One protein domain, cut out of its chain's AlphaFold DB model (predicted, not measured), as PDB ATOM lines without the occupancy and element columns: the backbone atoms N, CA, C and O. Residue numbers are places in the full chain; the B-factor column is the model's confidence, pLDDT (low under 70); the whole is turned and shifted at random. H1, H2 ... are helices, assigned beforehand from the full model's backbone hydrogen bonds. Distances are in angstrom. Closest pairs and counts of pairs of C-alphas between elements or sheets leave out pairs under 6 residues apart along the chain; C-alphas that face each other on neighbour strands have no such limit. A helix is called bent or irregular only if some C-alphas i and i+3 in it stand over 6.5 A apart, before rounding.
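AT A GLANCE: This is residues 15 to 103 of the 239 residues of an uncharacterized protein of Deltaproteobacteria bacterium (UniProt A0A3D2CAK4). H1 leads in from one end and meets a long helix, H4, near its 69-degree kink at residue 94; H3 stands across H4's other end, with short H2 nearby. Residues 15 to 24 of H1 stick out. The 89 printed residues hold four named helices, H1 to H4 in order, and no named strand: all helix, only just extended, close to loose, radius of gyration of the C-alphas 18.3 A, spans 55 by 29 by 20 A.

HOW THE PARTS SIT: Start at H1, residues 15 to 32: its residues 28 to 32 only just touch residues 92 to 95 of H4, residues 70 to 102, with 3 pairs of C-alphas within 8 A, the closest Met 32 and Leu 92 at 7.1 A. They run opposite ways at a shallow tilt of 30 degrees. H2, residues 42 to 45, is close but not clearly touching H4; the closest C-alphas, Leu 45 and Asn 74, are 6.9 A apart. In H3, residues 48 to 63, residues 54 to 58 touch residues 70 to 74 of H4, closest at the C-alphas of Phe 54 and Thr 73, 7.2 A; at 71 degrees they are only just about perpendicular. Every O i to N i+4 pair is within hydrogen-bond range in H1 and H3, 25 of 29 in H4; H2 is too short for one.

IN THESE COORDINATES: Find C-alpha 15 at (142.369, 178.160, 128.084), where H1 begins its 25.4 A. H3 spans 22.7 A. H4, irregular with C-alphas 94 and 97 7.4 A apart, runs 42.8 A to C-alpha 102 at (155.907, 192.596, 120.627).

THE WHOLE: The farthest C-alphas, Asp 15 and Thr 69, are 56.3 A apart. The printed part has no cut, and no printed residue is under pLDDT 70.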
ATOM      1  N   ASP A  15     141.298 178.394 127.116       94.25
ATOM      2  CA  ASP A  15     142.369 178.160 128.084       94.25
ATOM      3  C   ASP A  15     143.509 177.372 127.439       94.25
ATOM      4  O   ASP A  15     144.670 177.725 127.623       94.25
ATOM      5  N   HIS A  16     143.189 176.412 126.566       93.12
ATOM      6  CA  HIS A  16     144.187 175.730 125.739       93.12
ATOM      7  C   HIS A  16     144.905 176.684 124.777       93.12
ATOM      8  O   HIS A  16     146.129 176.642 124.683       93.12
ATOM      9  N   LEU A  17     144.179 177.582 124.104       95.94
ATOM     10  CA  LEU A  17     144.787 178.577 123.211       95.94
ATOM     11  C   LEU A  17     145.701 179.549 123.968       95.94
ATOM     12  O   LEU A  17     146.789 179.871 123.496       95.94
ATOM     13  N   ARG A  18     145.287 179.991 125.161       96.75
ATOM     14  CA  ARG A  18     146.123 180.818 126.043       96.75
ATOM     15  C   ARG A  18     147.370 180.074 126.498       96.75
ATOM     16  O   ARG A  18     148.456 180.638 126.421       96.75
ATOM     17  N   ALA A  19     147.224 178.827 126.939       96.56
ATOM     18  CA  ALA A  19     148.347 177.996 127.354       96.56
ATOM     19  C   ALA A  19     149.338 177.791 126.200       96.56
ATOM     20  O   ALA A  19     150.536 177.974 126.393       96.56
ATOM     21  N   LEU A  20     148.841 177.506 124.993       97.06
ATOM     22  CA  LEU A  20     149.664 177.379 123.791       97.06
ATOM     23  C   LEU A  20     150.401 178.683 123.466       97.06
ATOM     24  O   LEU A  20     151.598 178.653 123.198       97.06
ATOM     25  N   PHE A  21     149.715 179.828 123.531       96.75
ATOM     26  CA  PHE A  21     150.334 181.134 123.306       96.75
ATOM     27  C   PHE A  21     151.435 181.435 124.330       96.75
ATOM     28  O   PHE A  21     152.526 181.849 123.948       96.75
ATOM     29  N   VAL A  22     151.177 181.203 125.622       97.38
ATOM     30  CA  VAL A  22     152.168 181.414 126.686       97.38
ATOM     31  C   VAL A  22     153.356 180.473 126.505       97.38
ATOM     32  O   VAL A  22     154.494 180.928 126.570       97.38
ATOM     33  N   ALA A  23     153.117 179.191 126.223       98.06
ATOM     34  CA  ALA A  23     154.178 178.220 125.975       98.06
ATOM     35  C   ALA A  23     155.038 178.614 124.764       98.06
ATOM     36  O   ALA A  23     156.265 178.596 124.853       98.06
ATOM     37  N   ALA A  24     154.408 179.040 123.665       96.56
ATOM     38  CA  ALA A  24     155.111 179.547 122.493       96.56
ATOM     39  C   ALA A  24     155.929 180.801 122.832       96.56
ATOM     40  O   ALA A  24     157.109 180.860 122.503       96.56
ATOM     41  N   HIS A  25     155.351 181.774 123.544       96.81
ATOM     42  CA  HIS A  25     156.066 182.980 123.964       96.81
ATOM     43  C   HIS A  25     157.287 182.651 124.829       96.81
ATOM     44  O   HIS A  25     158.377 183.138 124.548       96.81
ATOM     45  N   VAL A  26     157.131 181.790 125.840       96.62
ATOM     46  CA  VAL A  26     158.238 181.363 126.705       96.62
ATOM     47  C   VAL A  26     159.328 180.680 125.883       96.62
ATOM     48  O   VAL A  26     160.486 181.058 126.010       96.62
ATOM     49  N   ALA A  27     158.972 179.757 124.983       96.50
ATOM     50  CA  ALA A  27     159.941 179.107 124.103       96.50
ATOM     51  C   ALA A  27     160.709 180.123 123.237       96.50
ATOM     52  O   ALA A  27     161.932 180.046 123.133       96.50
ATOM     53  N   LEU A  28     160.017 181.116 122.671       95.69
ATOM     54  CA  LEU A  28     160.639 182.185 121.887       95.69
ATOM     55  C   LEU A  28     161.582 183.046 122.737       95.69
ATOM     56  O   LEU A  28     162.710 183.304 122.320       95.69
ATOM     57  N   ILE A  29     161.167 183.459 123.937       94.56
ATOM     58  CA  ILE A  29     162.028 184.216 124.857       94.56
ATOM     59  C   ILE A  29     163.253 183.391 125.262       94.56
ATOM     60  O   ILE A  29     164.358 183.928 125.272       94.56
ATOM     61  N   THR A  30     163.101 182.090 125.519       93.44
ATOM     62  CA  THR A  30     164.228 181.193 125.813       93.44
ATOM     63  C   THR A  30     165.205 181.105 124.640       93.44
ATOM     64  O   THR A  30     166.410 181.213 124.853       93.44
ATOM     65  N   LEU A  31     164.713 180.977 123.403       92.56
ATOM     66  CA  LEU A  31     165.566 180.994 122.209       92.56
ATOM     67  C   LEU A  31     166.295 182.332 122.048       92.56
ATOM     68  O   LEU A  31     167.468 182.370 121.684       92.56
ATOM     69  N   MET A  32     165.622 183.443 122.330       91.38
ATOM     70  CA  MET A  32     166.230 184.767 122.220       91.38
ATOM     71  C   MET A  32     167.274 185.025 123.315       91.38
ATOM     72  O   MET A  32     168.279 185.686 123.043       91.38
ATOM     73  N   ALA A  33     167.063 184.462 124.508       90.94
ATOM     74  CA  ALA A  33     167.978 184.530 125.643       90.94
ATOM     75  C   ALA A  33     169.276 183.732 125.434       90.94
ATOM     76  O   ALA A  33     170.196 183.853 126.247       90.94
ATOM     77  N   LEU A  34     169.379 182.944 124.353       90.31
ATOM     78  CA  LEU A  34     170.640 182.329 123.949       90.31
ATOM     79  C   LEU A  34     171.731 183.407 123.821       90.31
ATOM     80  O   LEU A  34     171.471 184.446 123.194       90.31
ATOM     81  N   PRO A  35     172.946 183.161 124.359       90.12
ATOM     82  CA  PRO A  35     174.037 184.129 124.365       90.12
ATOM     83  C   PRO A  35     174.243 184.801 123.008       90.12
ATOM     84  O   PRO A  35     174.080 184.179 121.961       90.12
ATOM     85  N   ASN A  36     174.621 186.076 123.025       91.06
ATOM     86  CA  ASN A  36     174.950 186.841 121.827       91.06
ATOM     87  C   ASN A  36     176.349 187.457 121.994       91.06
ATOM     88  O   ASN A  36     176.454 188.643 122.335       91.06
ATOM     89  N   PRO A  37     177.423 186.668 121.785       87.25
ATOM     90  CA  PRO A  37     178.799 187.154 121.896       87.25
ATOM     91  C   PRO A  37     179.173 188.179 120.810       87.25
ATOM     92  O   PRO A  37     180.256 188.749 120.861       87.25
ATOM     93  N   ARG A  38     178.266 188.463 119.856       90.56
ATOM     94  CA  ARG A  38     178.554 189.076 118.547       90.56
ATOM     95  C   ARG A  38     179.550 188.231 117.761       90.56
ATOM     96  O   ARG A  38     180.098 187.241 118.236       90.56
ATOM     97  N   ARG A  39     179.743 188.617 116.505       93.12
ATOM     98  CA  ARG A  39     180.861 188.104 115.724       93.12
ATOM     99  C   ARG A  39     182.151 188.702 116.259       93.12
ATOM    100  O   ARG A  39     182.196 189.909 116.493       93.12
ATOM    101  N   ILE A  40     183.158 187.854 116.406       93.50
ATOM    102  CA  ILE A  40     184.503 188.238 116.824       93.50
ATOM    103  C   ILE A  40     185.330 188.465 115.561       93.50
ATOM    104  O   ILE A  40     185.285 187.656 114.628       93.50
ATOM    105  N   ASN A  41     186.065 189.571 115.528       95.12
ATOM    106  CA  ASN A  41     187.024 189.896 114.475       95.12
ATOM    107  C   ASN A  41     188.446 190.056 115.051       95.12
ATOM    108  O   ASN A  41     188.646 190.061 116.264       95.12
ATOM    109  N   GLU A  42     189.443 190.221 114.181       94.88
ATOM    110  CA  GLU A  42     190.856 190.350 114.579       94.88
ATOM    111  C   GLU A  42     191.126 191.524 115.529       94.88
ATOM    112  O   GLU A  42     191.987 191.439 116.403       94.88
ATOM    113  N   ARG A  43     190.376 192.624 115.396       93.44
ATOM    114  CA  ARG A  43     190.517 193.780 116.285       93.44
ATOM    115  C   ARG A  43     190.037 193.461 117.696       93.44
ATOM    116  O   ARG A  43     190.639 193.959 118.642       93.44
ATOM    117  N   ASP A  44     188.991 192.651 117.839       91.50
ATOM    118  CA  ASP A  44     188.525 192.197 119.153       91.50
ATOM    119  C   ASP A  44     189.575 191.288 119.805       91.50
ATOM    120  O   ASP A  44     189.859 191.425 120.990       91.50
ATOM    121  N   LEU A  45     190.220 190.415 119.019       93.62
ATOM    122  CA  LEU A  45     191.310 189.557 119.501       93.62
ATOM    123  C   LEU A  45     192.532 190.356 119.971       93.62
ATOM    124  O   LEU A  45     193.271 189.881 120.830       93.62
ATOM    125  N   ALA A  46     192.736 191.568 119.453       93.44
ATOM    126  CA  ALA A  46     193.786 192.467 119.920       93.44
ATOM    127  C   ALA A  46     193.465 193.139 121.273       93.44
ATOM    128  O   ALA A  46     194.332 193.831 121.812       93.44
ATOM    129  N   ASP A  47     192.255 192.978 121.827       89.88
ATOM    130  CA  ASP A  47     191.896 193.517 123.143       89.88
ATOM    131  C   ASP A  47     192.607 192.727 124.264       89.88
ATOM    132  O   ASP A  47     192.328 191.537 124.456       89.88
ATOM    133  N   PRO A  48     193.482 193.369 125.066       89.56
ATOM    134  CA  PRO A  48     194.153 192.709 126.182       89.56
ATOM    135  C   PRO A  48     193.187 192.107 127.209       89.56
ATOM    136  O   PRO A  48     193.495 191.078 127.802       89.56
ATOM    137  N   ALA A  49     192.016 192.721 127.417       85.81
ATOM    138  CA  ALA A  49     191.027 192.209 128.363       85.81
ATOM    139  C   ALA A  49     190.409 190.889 127.883       85.81
ATOM    140  O   ALA A  49     190.130 190.009 128.698       85.81
ATOM    141  N   LEU A  50     190.220 190.730 126.570       90.00
ATOM    142  CA  LEU A  50     189.741 189.478 125.991       90.00
ATOM    143  C   LEU A  50     190.820 188.389 126.067       90.00
ATOM    144  O   LEU A  50     190.518 187.255 126.434       90.00
ATOM    145  N   GLN A  51     192.080 188.742 125.791       93.44
ATOM    146  CA  GLN A  51     193.210 187.812 125.893       93.44
ATOM    147  C   GLN A  51     193.421 187.289 127.316       93.44
ATOM    148  O   GLN A  51     193.750 186.120 127.499       93.44
ATOM    149  N   GLU A  52     193.189 188.121 128.329       89.69
ATOM    150  CA  GLU A  52     193.246 187.693 129.726       89.69
ATOM    151  C   GLU A  52     192.158 186.661 130.043       89.69
ATOM    152  O   GLU A  52     192.457 185.607 130.595       89.69
ATOM    153  N   VAL A  53     190.920 186.890 129.585       90.50
ATOM    154  CA  VAL A  53     189.839 185.901 129.717       90.50
ATOM    155  C   VAL A  53     190.205 184.590 129.016       90.50
ATOM    156  O   VAL A  53     189.965 183.516 129.559       90.50
ATOM    157  N   PHE A  54     190.814 184.641 127.829       94.12
ATOM    158  CA  PHE A  54     191.293 183.432 127.153       94.12
ATOM    159  C   PHE A  54     192.446 182.754 127.892       94.12
ATOM    160  O   PHE A  54     192.566 181.534 127.830       94.12
ATOM    161  N   SER A  55     193.285 183.509 128.597       94.19
ATOM    162  CA  SER A  55     194.286 182.939 129.496       94.19
ATOM    163  C   SER A  55     193.623 182.153 130.623       94.19
ATOM    164  O   SER A  55     193.918 180.970 130.764       94.19
ATOM    165  N   ASP A  56     192.655 182.758 131.316       91.06
ATOM    166  CA  ASP A  56     191.913 182.117 132.407       91.06
ATOM    167  C   ASP A  56     191.240 180.808 131.926       91.06
ATOM    168  O   ASP A  56     191.308 179.770 132.582       91.06
ATOM    169  N   TRP A  57     190.627 180.815 130.734       93.69
ATOM    170  CA  TRP A  57     190.014 179.612 130.155       93.69
ATOM    171  C   TRP A  57     191.026 178.539 129.752       93.69
ATOM    172  O   TRP A  57     190.736 177.351 129.899       93.69
ATOM    173  N   ARG A  58     192.199 178.927 129.243       96.56
ATOM    174  CA  ARG A  58     193.262 177.971 128.916       96.56
ATOM    175  C   ARG A  58     193.799 177.285 130.160       96.56
ATOM    176  O   ARG A  58     193.988 176.080 130.105       96.56
ATOM    177  N   GLU A  59     193.960 177.999 131.272       95.56
ATOM    178  CA  GLU A  59     194.363 177.395 132.550       95.56
ATOM    179  C   GLU A  59     193.348 176.339 133.017       95.56
ATOM    180  O   GLU A  59     193.721 175.242 133.437       95.56
ATOM    181  N   VAL A  60     192.048 176.624 132.875       95.19
ATOM    182  CA  VAL A  60     190.977 175.661 133.187       95.19
ATOM    183  C   VAL A  60     191.022 174.441 132.261       95.19
ATOM    184  O   VAL A  60     190.860 173.310 132.722       95.19
ATOM    185  N   LEU A  61     191.234 174.646 130.959       95.62
ATOM    186  CA  LEU A  61     191.331 173.559 129.981       95.62
ATOM    187  C   LEU A  61     192.589 172.710 130.192       95.62
ATOM    188  O   LEU A  61     192.513 171.483 130.128       95.62
ATOM    189  N   GLU A  62     193.713 173.338 130.515       96.81
ATOM    190  CA  GLU A  62     194.971 172.662 130.819       96.81
ATOM    191  C   GLU A  62     194.828 171.786 132.068       96.81
ATOM    192  O   GLU A  62     195.234 170.623 132.051       96.81
ATOM    193  N   ALA A  63     194.136 172.274 133.104       96.38
ATOM    194  CA  ALA A  63     193.788 171.476 134.281       96.38
ATOM    195  C   ALA A  63     192.894 170.260 133.948       96.38
ATOM    196  O   ALA A  63     192.905 169.267 134.676       96.38
ATOM    197  N   ALA A  64     192.149 170.310 132.839       97.38
ATOM    198  CA  ALA A  64     191.365 169.198 132.303       97.38
ATOM    199  C   ALA A  64     192.138 168.327 131.284       97.38
ATOM    200  O   ALA A  64     191.553 167.422 130.685       97.38
ATOM    201  N   GLY A  65     193.436 168.575 131.086       97.62
ATOM    202  CA  GLY A  65     194.298 167.833 130.161       97.62
ATOM    203  C   GLY A  65     194.248 168.314 128.706       97.62
ATOM    204  O   GLY A  65     194.723 167.607 127.818       97.62
ATOM    205  N   VAL A  66     193.675 169.493 128.446       97.94
ATOM    206  CA  VAL A  66     193.592 170.110 127.117       97.94
ATOM    207  C   VAL A  66     194.514 171.329 127.063       97.94
ATOM    208  O   VAL A  66     194.161 172.411 127.519       97.94
ATOM    209  N   SER A  67     195.698 171.168 126.474       97.25
ATOM    210  CA  SER A  67     196.646 172.270 126.272       97.25
ATOM    211  C   SER A  67     196.399 172.948 124.924       97.25
ATOM    212  O   SER A  67     196.491 172.301 123.883       97.25
ATOM    213  N   LEU A  68     196.106 174.249 124.945       97.56
ATOM    214  CA  LEU A  68     195.945 175.077 123.748       97.56
ATOM    215  C   LEU A  68     196.920 176.254 123.782       97.56
ATOM    216  O   LEU A  68     197.036 176.967 124.783       97.56
ATOM    217  N   THR A  69     197.578 176.510 122.659       97.69
ATOM    218  CA  THR A  69     198.369 177.730 122.450       97.69
ATOM    219  C   THR A  69     197.463 178.974 122.372       97.69
ATOM    220  O   THR A  69     196.245 178.853 122.156       97.69
ATOM    221  N   PRO A  70     198.004 180.196 122.573       96.75
ATOM    222  CA  PRO A  70     197.235 181.427 122.360       96.75
ATOM    223  C   PRO A  70     196.609 181.495 120.958       96.75
ATOM    224  O   PRO A  70     195.443 181.857 120.808       96.75
ATOM    225  N   GLU A  71     197.361 181.098 119.936       97.31
ATOM    226  CA  GLU A  71     196.958 181.139 118.532       97.31
ATOM    227  C   GLU A  71     195.834 180.137 118.230       97.31
ATOM    228  O   GLU A  71     194.846 180.489 117.572       97.31
ATOM    229  N   GLU A  72     195.937 178.910 118.752       97.56
ATOM    230  CA  GLU A  72     194.878 177.898 118.643       97.56
ATOM    231  C   GLU A  72     193.604 178.353 119.351       97.56
ATOM    232  O   GLU A  72     192.514 178.217 118.797       97.56
ATOM    233  N   THR A  73     193.733 178.954 120.535       96.62
ATOM    234  CA  THR A  73     192.588 179.464 121.303       96.62
ATOM    235  C   THR A  73     191.884 180.593 120.561       96.62
ATOM    236  O   THR A  73     190.666 180.548 120.392       96.62
ATOM    237  N   ASN A  74     192.635 181.565 120.040       95.75
ATOM    238  CA  ASN A  74     192.086 182.662 119.241       95.75
ATOM    239  C   ASN A  74     191.341 182.144 118.003       95.75
ATOM    240  O   ASN A  74     190.217 182.569 117.724       95.75
ATOM    241  N   THR A  75     191.940 181.190 117.287       96.62
ATOM    242  CA  THR A  75     191.343 180.584 116.089       96.62
ATOM    243  C   THR A  75     190.071 179.811 116.429       96.62
ATOM    244  O   THR A  75     189.041 179.987 115.771       96.62
ATOM    245  N   LEU A  76     190.122 178.983 117.476       95.25
ATOM    246  CA  LEU A  76     188.998 178.175 117.934       95.25
ATOM    247  C   LEU A  76     187.831 179.057 118.378       95.25
ATOM    248  O   LEU A  76     186.710 178.850 117.917       95.25
ATOM    249  N   VAL A  77     188.087 180.060 119.223       92.88
ATOM    250  CA  VAL A  77     187.048 180.958 119.740       92.88
ATOM    251  C   VAL A  77     186.434 181.788 118.621       92.88
ATOM    252  O   VAL A  77     185.212 181.869 118.537       92.88
ATOM    253  N   MET A  78     187.245 182.367 117.732       94.69
ATOM    254  CA  MET A  78     186.730 183.150 116.608       94.69
ATOM    255  C   MET A  78     185.863 182.289 115.681       94.69
ATOM    256  O   MET A  78     184.757 182.692 115.315       94.69
ATOM    257  N   SER A  79     186.336 181.090 115.331       95.88
ATOM    258  CA  SER A  79     185.599 180.151 114.483       95.88
ATOM    259  C   SER A  79     184.289 179.716 115.139       95.88
ATOM    260  O   SER A  79     183.221 179.854 114.542       95.88
ATOM    261  N   PHE A  80     184.351 179.275 116.397       95.00
ATOM    262  CA  PHE A  80     183.186 178.827 117.152       95.00
ATOM    263  C   PHE A  80     182.166 179.950 117.353       95.00
ATOM    264  O   PHE A  80     180.988 179.752 117.071       95.00
ATOM    265  N   ALA A  81     182.596 181.141 117.783       93.25
ATOM    266  CA  ALA A  81     181.705 182.277 117.999       93.25
ATOM    267  C   ALA A  81     180.990 182.680 116.705       93.25
ATOM    268  O   ALA A  81     179.779 182.898 116.712       93.25
ATOM    269  N   ASN A  82     181.709 182.726 115.580       96.00
ATOM    270  CA  ASN A  82     181.117 183.083 114.294       96.00
ATOM    271  C   ASN A  82     180.134 182.012 113.799       96.00
ATOM    272  O   ASN A  82     179.011 182.366 113.447       96.00
ATOM    273  N   GLN A  83     180.494 180.726 113.871       96.94
ATOM    274  CA  GLN A  83     179.593 179.619 113.520       96.94
ATOM    275  C   GLN A  83     178.348 179.578 114.412       96.94
ATOM    276  O   GLN A  83     177.231 179.388 113.931       96.94
ATOM    277  N   TYR A  84     178.519 179.798 115.713       95.44
ATOM    278  CA  TYR A  84     177.414 179.899 116.655       95.44
ATOM    279  C   TYR A  84     176.488 181.071 116.304       95.44
ATOM    280  O   TYR A  84     175.269 180.917 116.318       95.44
ATOM    281  N   MET A  85     177.042 182.232 115.938       94.81
ATOM    282  CA  MET A  85     176.246 183.384 115.505       94.81
ATOM    283  C   MET A  85     175.493 183.120 114.197       94.81
ATOM    284  O   MET A  85     174.357 183.577 114.065       94.81
ATOM    285  N   ASP A  86     176.084 182.367 113.267       96.69
ATOM    286  CA  ASP A  86     175.418 181.900 112.047       96.69
ATOM    287  C   ASP A  86     174.239 180.970 112.373       96.69
ATOM    288  O   ASP A  86     173.109 181.227 111.956       96.69
ATOM    289  N   ALA A  87     174.463 179.950 113.204       96.62
ATOM    290  CA  ALA A  87     173.408 179.038 113.645       96.62
ATOM    291  C   ALA A  87     172.288 179.776 114.400       96.62
ATOM    292  O   ALA A  87     171.103 179.573 114.129       96.62
ATOM    293  N   ARG A  88     172.650 180.689 115.309       94.44
ATOM    294  CA  ARG A  88     171.698 181.523 116.055       94.44
ATOM    295  C   ARG A  88     170.871 182.399 115.118       94.44
ATOM    296  O   ARG A  88     169.672 182.539 115.339       94.44
ATOM    297  N   ALA A  89     171.483 182.987 114.088       94.81
ATOM    298  CA  ALA A  89     170.758 183.777 113.098       94.81
ATOM    299  C   ALA A  89     169.723 182.922 112.356       94.81
ATOM    300  O   ALA A  89     168.569 183.324 112.285       94.81
ATOM    301  N   VAL A  90     170.094 181.719 111.905       97.12
ATOM    302  CA  VAL A  90     169.170 180.785 111.235       97.12
ATOM    303  C   VAL A  90     167.987 180.403 112.133       97.12
ATOM    304  O   VAL A  90     166.850 180.374 111.670       97.12
ATOM    305  N   VAL A  91     168.232 180.147 113.422       95.94
ATOM    306  CA  VAL A  91     167.175 179.788 114.385       95.94
ATOM    307  C   VAL A  91     166.244 180.967 114.687       95.94
ATOM    308  O   VAL A  91     165.039 180.772 114.851       95.94
ATOM    309  N   LEU A  92     166.779 182.188 114.782       95.25
ATOM    310  CA  LEU A  92     166.014 183.362 115.217       95.25
ATOM    311  C   LEU A  92     165.377 184.165 114.081       95.25
ATOM    312  O   LEU A  92     164.427 184.905 114.338       95.25
ATOM    313  N   ASP A  93     165.861 184.048 112.845       96.50
ATOM    314  CA  ASP A  93     165.330 184.813 111.714       96.50
ATOM    315  C   ASP A  93     163.818 184.593 111.488       96.50
ATOM    316  O   ASP A  93     163.089 185.589 111.421       96.50
ATOM    317  N   PRO A  94     163.282 183.352 111.528       97.44
ATOM    318  CA  PRO A  94     161.849 183.112 111.323       97.44
ATOM    319  C   PRO A  94     160.943 183.775 112.370       97.44
ATOM    320  O   PRO A  94     159.780 184.069 112.100       97.44
ATOM    321  N   VAL A  95     161.461 184.011 113.577       96.12
ATOM    322  CA  VAL A  95     160.700 184.550 114.717       96.12
ATOM    323  C   VAL A  95     160.975 186.036 114.951       96.12
ATOM    324  O   VAL A  95     160.365 186.667 115.815       96.12
ATOM    325  N   ARG A  96     161.852 186.643 114.146       95.12
ATOM    326  CA  ARG A  96     162.207 188.062 114.233       95.12
ATOM    327  C   ARG A  96     161.003 189.012 114.111       95.12
ATOM    328  O   ARG A  96     160.942 189.942 114.921       95.12
ATOM    329  N   PRO A  97     160.025 188.804 113.203       96.94
ATOM    330  CA  PRO A  97     158.851 189.677 113.123       96.94
ATOM    331  C   PRO A  97     158.027 189.688 114.415       96.94
ATOM    332  O   PRO A  97     157.520 190.731 114.817       96.94
ATOM    333  N   TYR A  98     157.944 188.550 115.114       95.75
ATOM    334  CA  TYR A  98     157.247 188.461 116.395       95.75
ATOM    335  C   TYR A  98     157.904 189.341 117.467       95.75
ATOM    336  O   TYR A  98     157.213 190.061 118.190       95.75
ATOM    337  N   PHE A  99     159.237 189.342 117.554       95.12
ATOM    338  CA  PHE A  99     159.954 190.197 118.506       95.12
ATOM    339  C   PHE A  99     159.886 191.679 118.143       95.12
ATOM    340  O   PHE A  99     159.809 192.526 119.030       95.12
ATOM    341  N   GLN A 100     159.874 192.006 116.849       94.50
ATOM    342  CA  GLN A 100     159.637 193.374 116.387       94.50
ATOM    343  C   GLN A 100     158.231 193.850 116.761       94.50
ATOM    344  O   GLN A 100     158.089 194.938 117.304       94.50
ATOM    345  N   TYR A 101     157.218 193.011 116.537       96.50
ATOM    346  CA  TYR A 101     155.827 193.327 116.848       96.50
ATOM    347  C   TYR A 101     155.576 193.484 118.353       96.50
ATOM    348  O   TYR A 101     154.919 194.424 118.783       96.50
ATOM    349  N   THR A 102     156.111 192.574 119.168       95.12
ATOM    350  CA  THR A 102     155.907 192.596 120.627       95.12
ATOM    351  C   THR A 102     156.838 193.559 121.362       95.12
ATOM    352  O   THR A 102     156.653 193.793 122.553       95.12
ATOM    353  N   GLY A 103     157.867 194.088 120.691       93.06
ATOM    354  CA  GLY A 103     158.908 194.896 121.326       93.06
ATOM    355  C   GLY A 103     159.801 194.108 122.289       93.06
ATOM    356  O   GLY A 103     160.622 194.706 122.977       93.06
TER     357      GLY A 103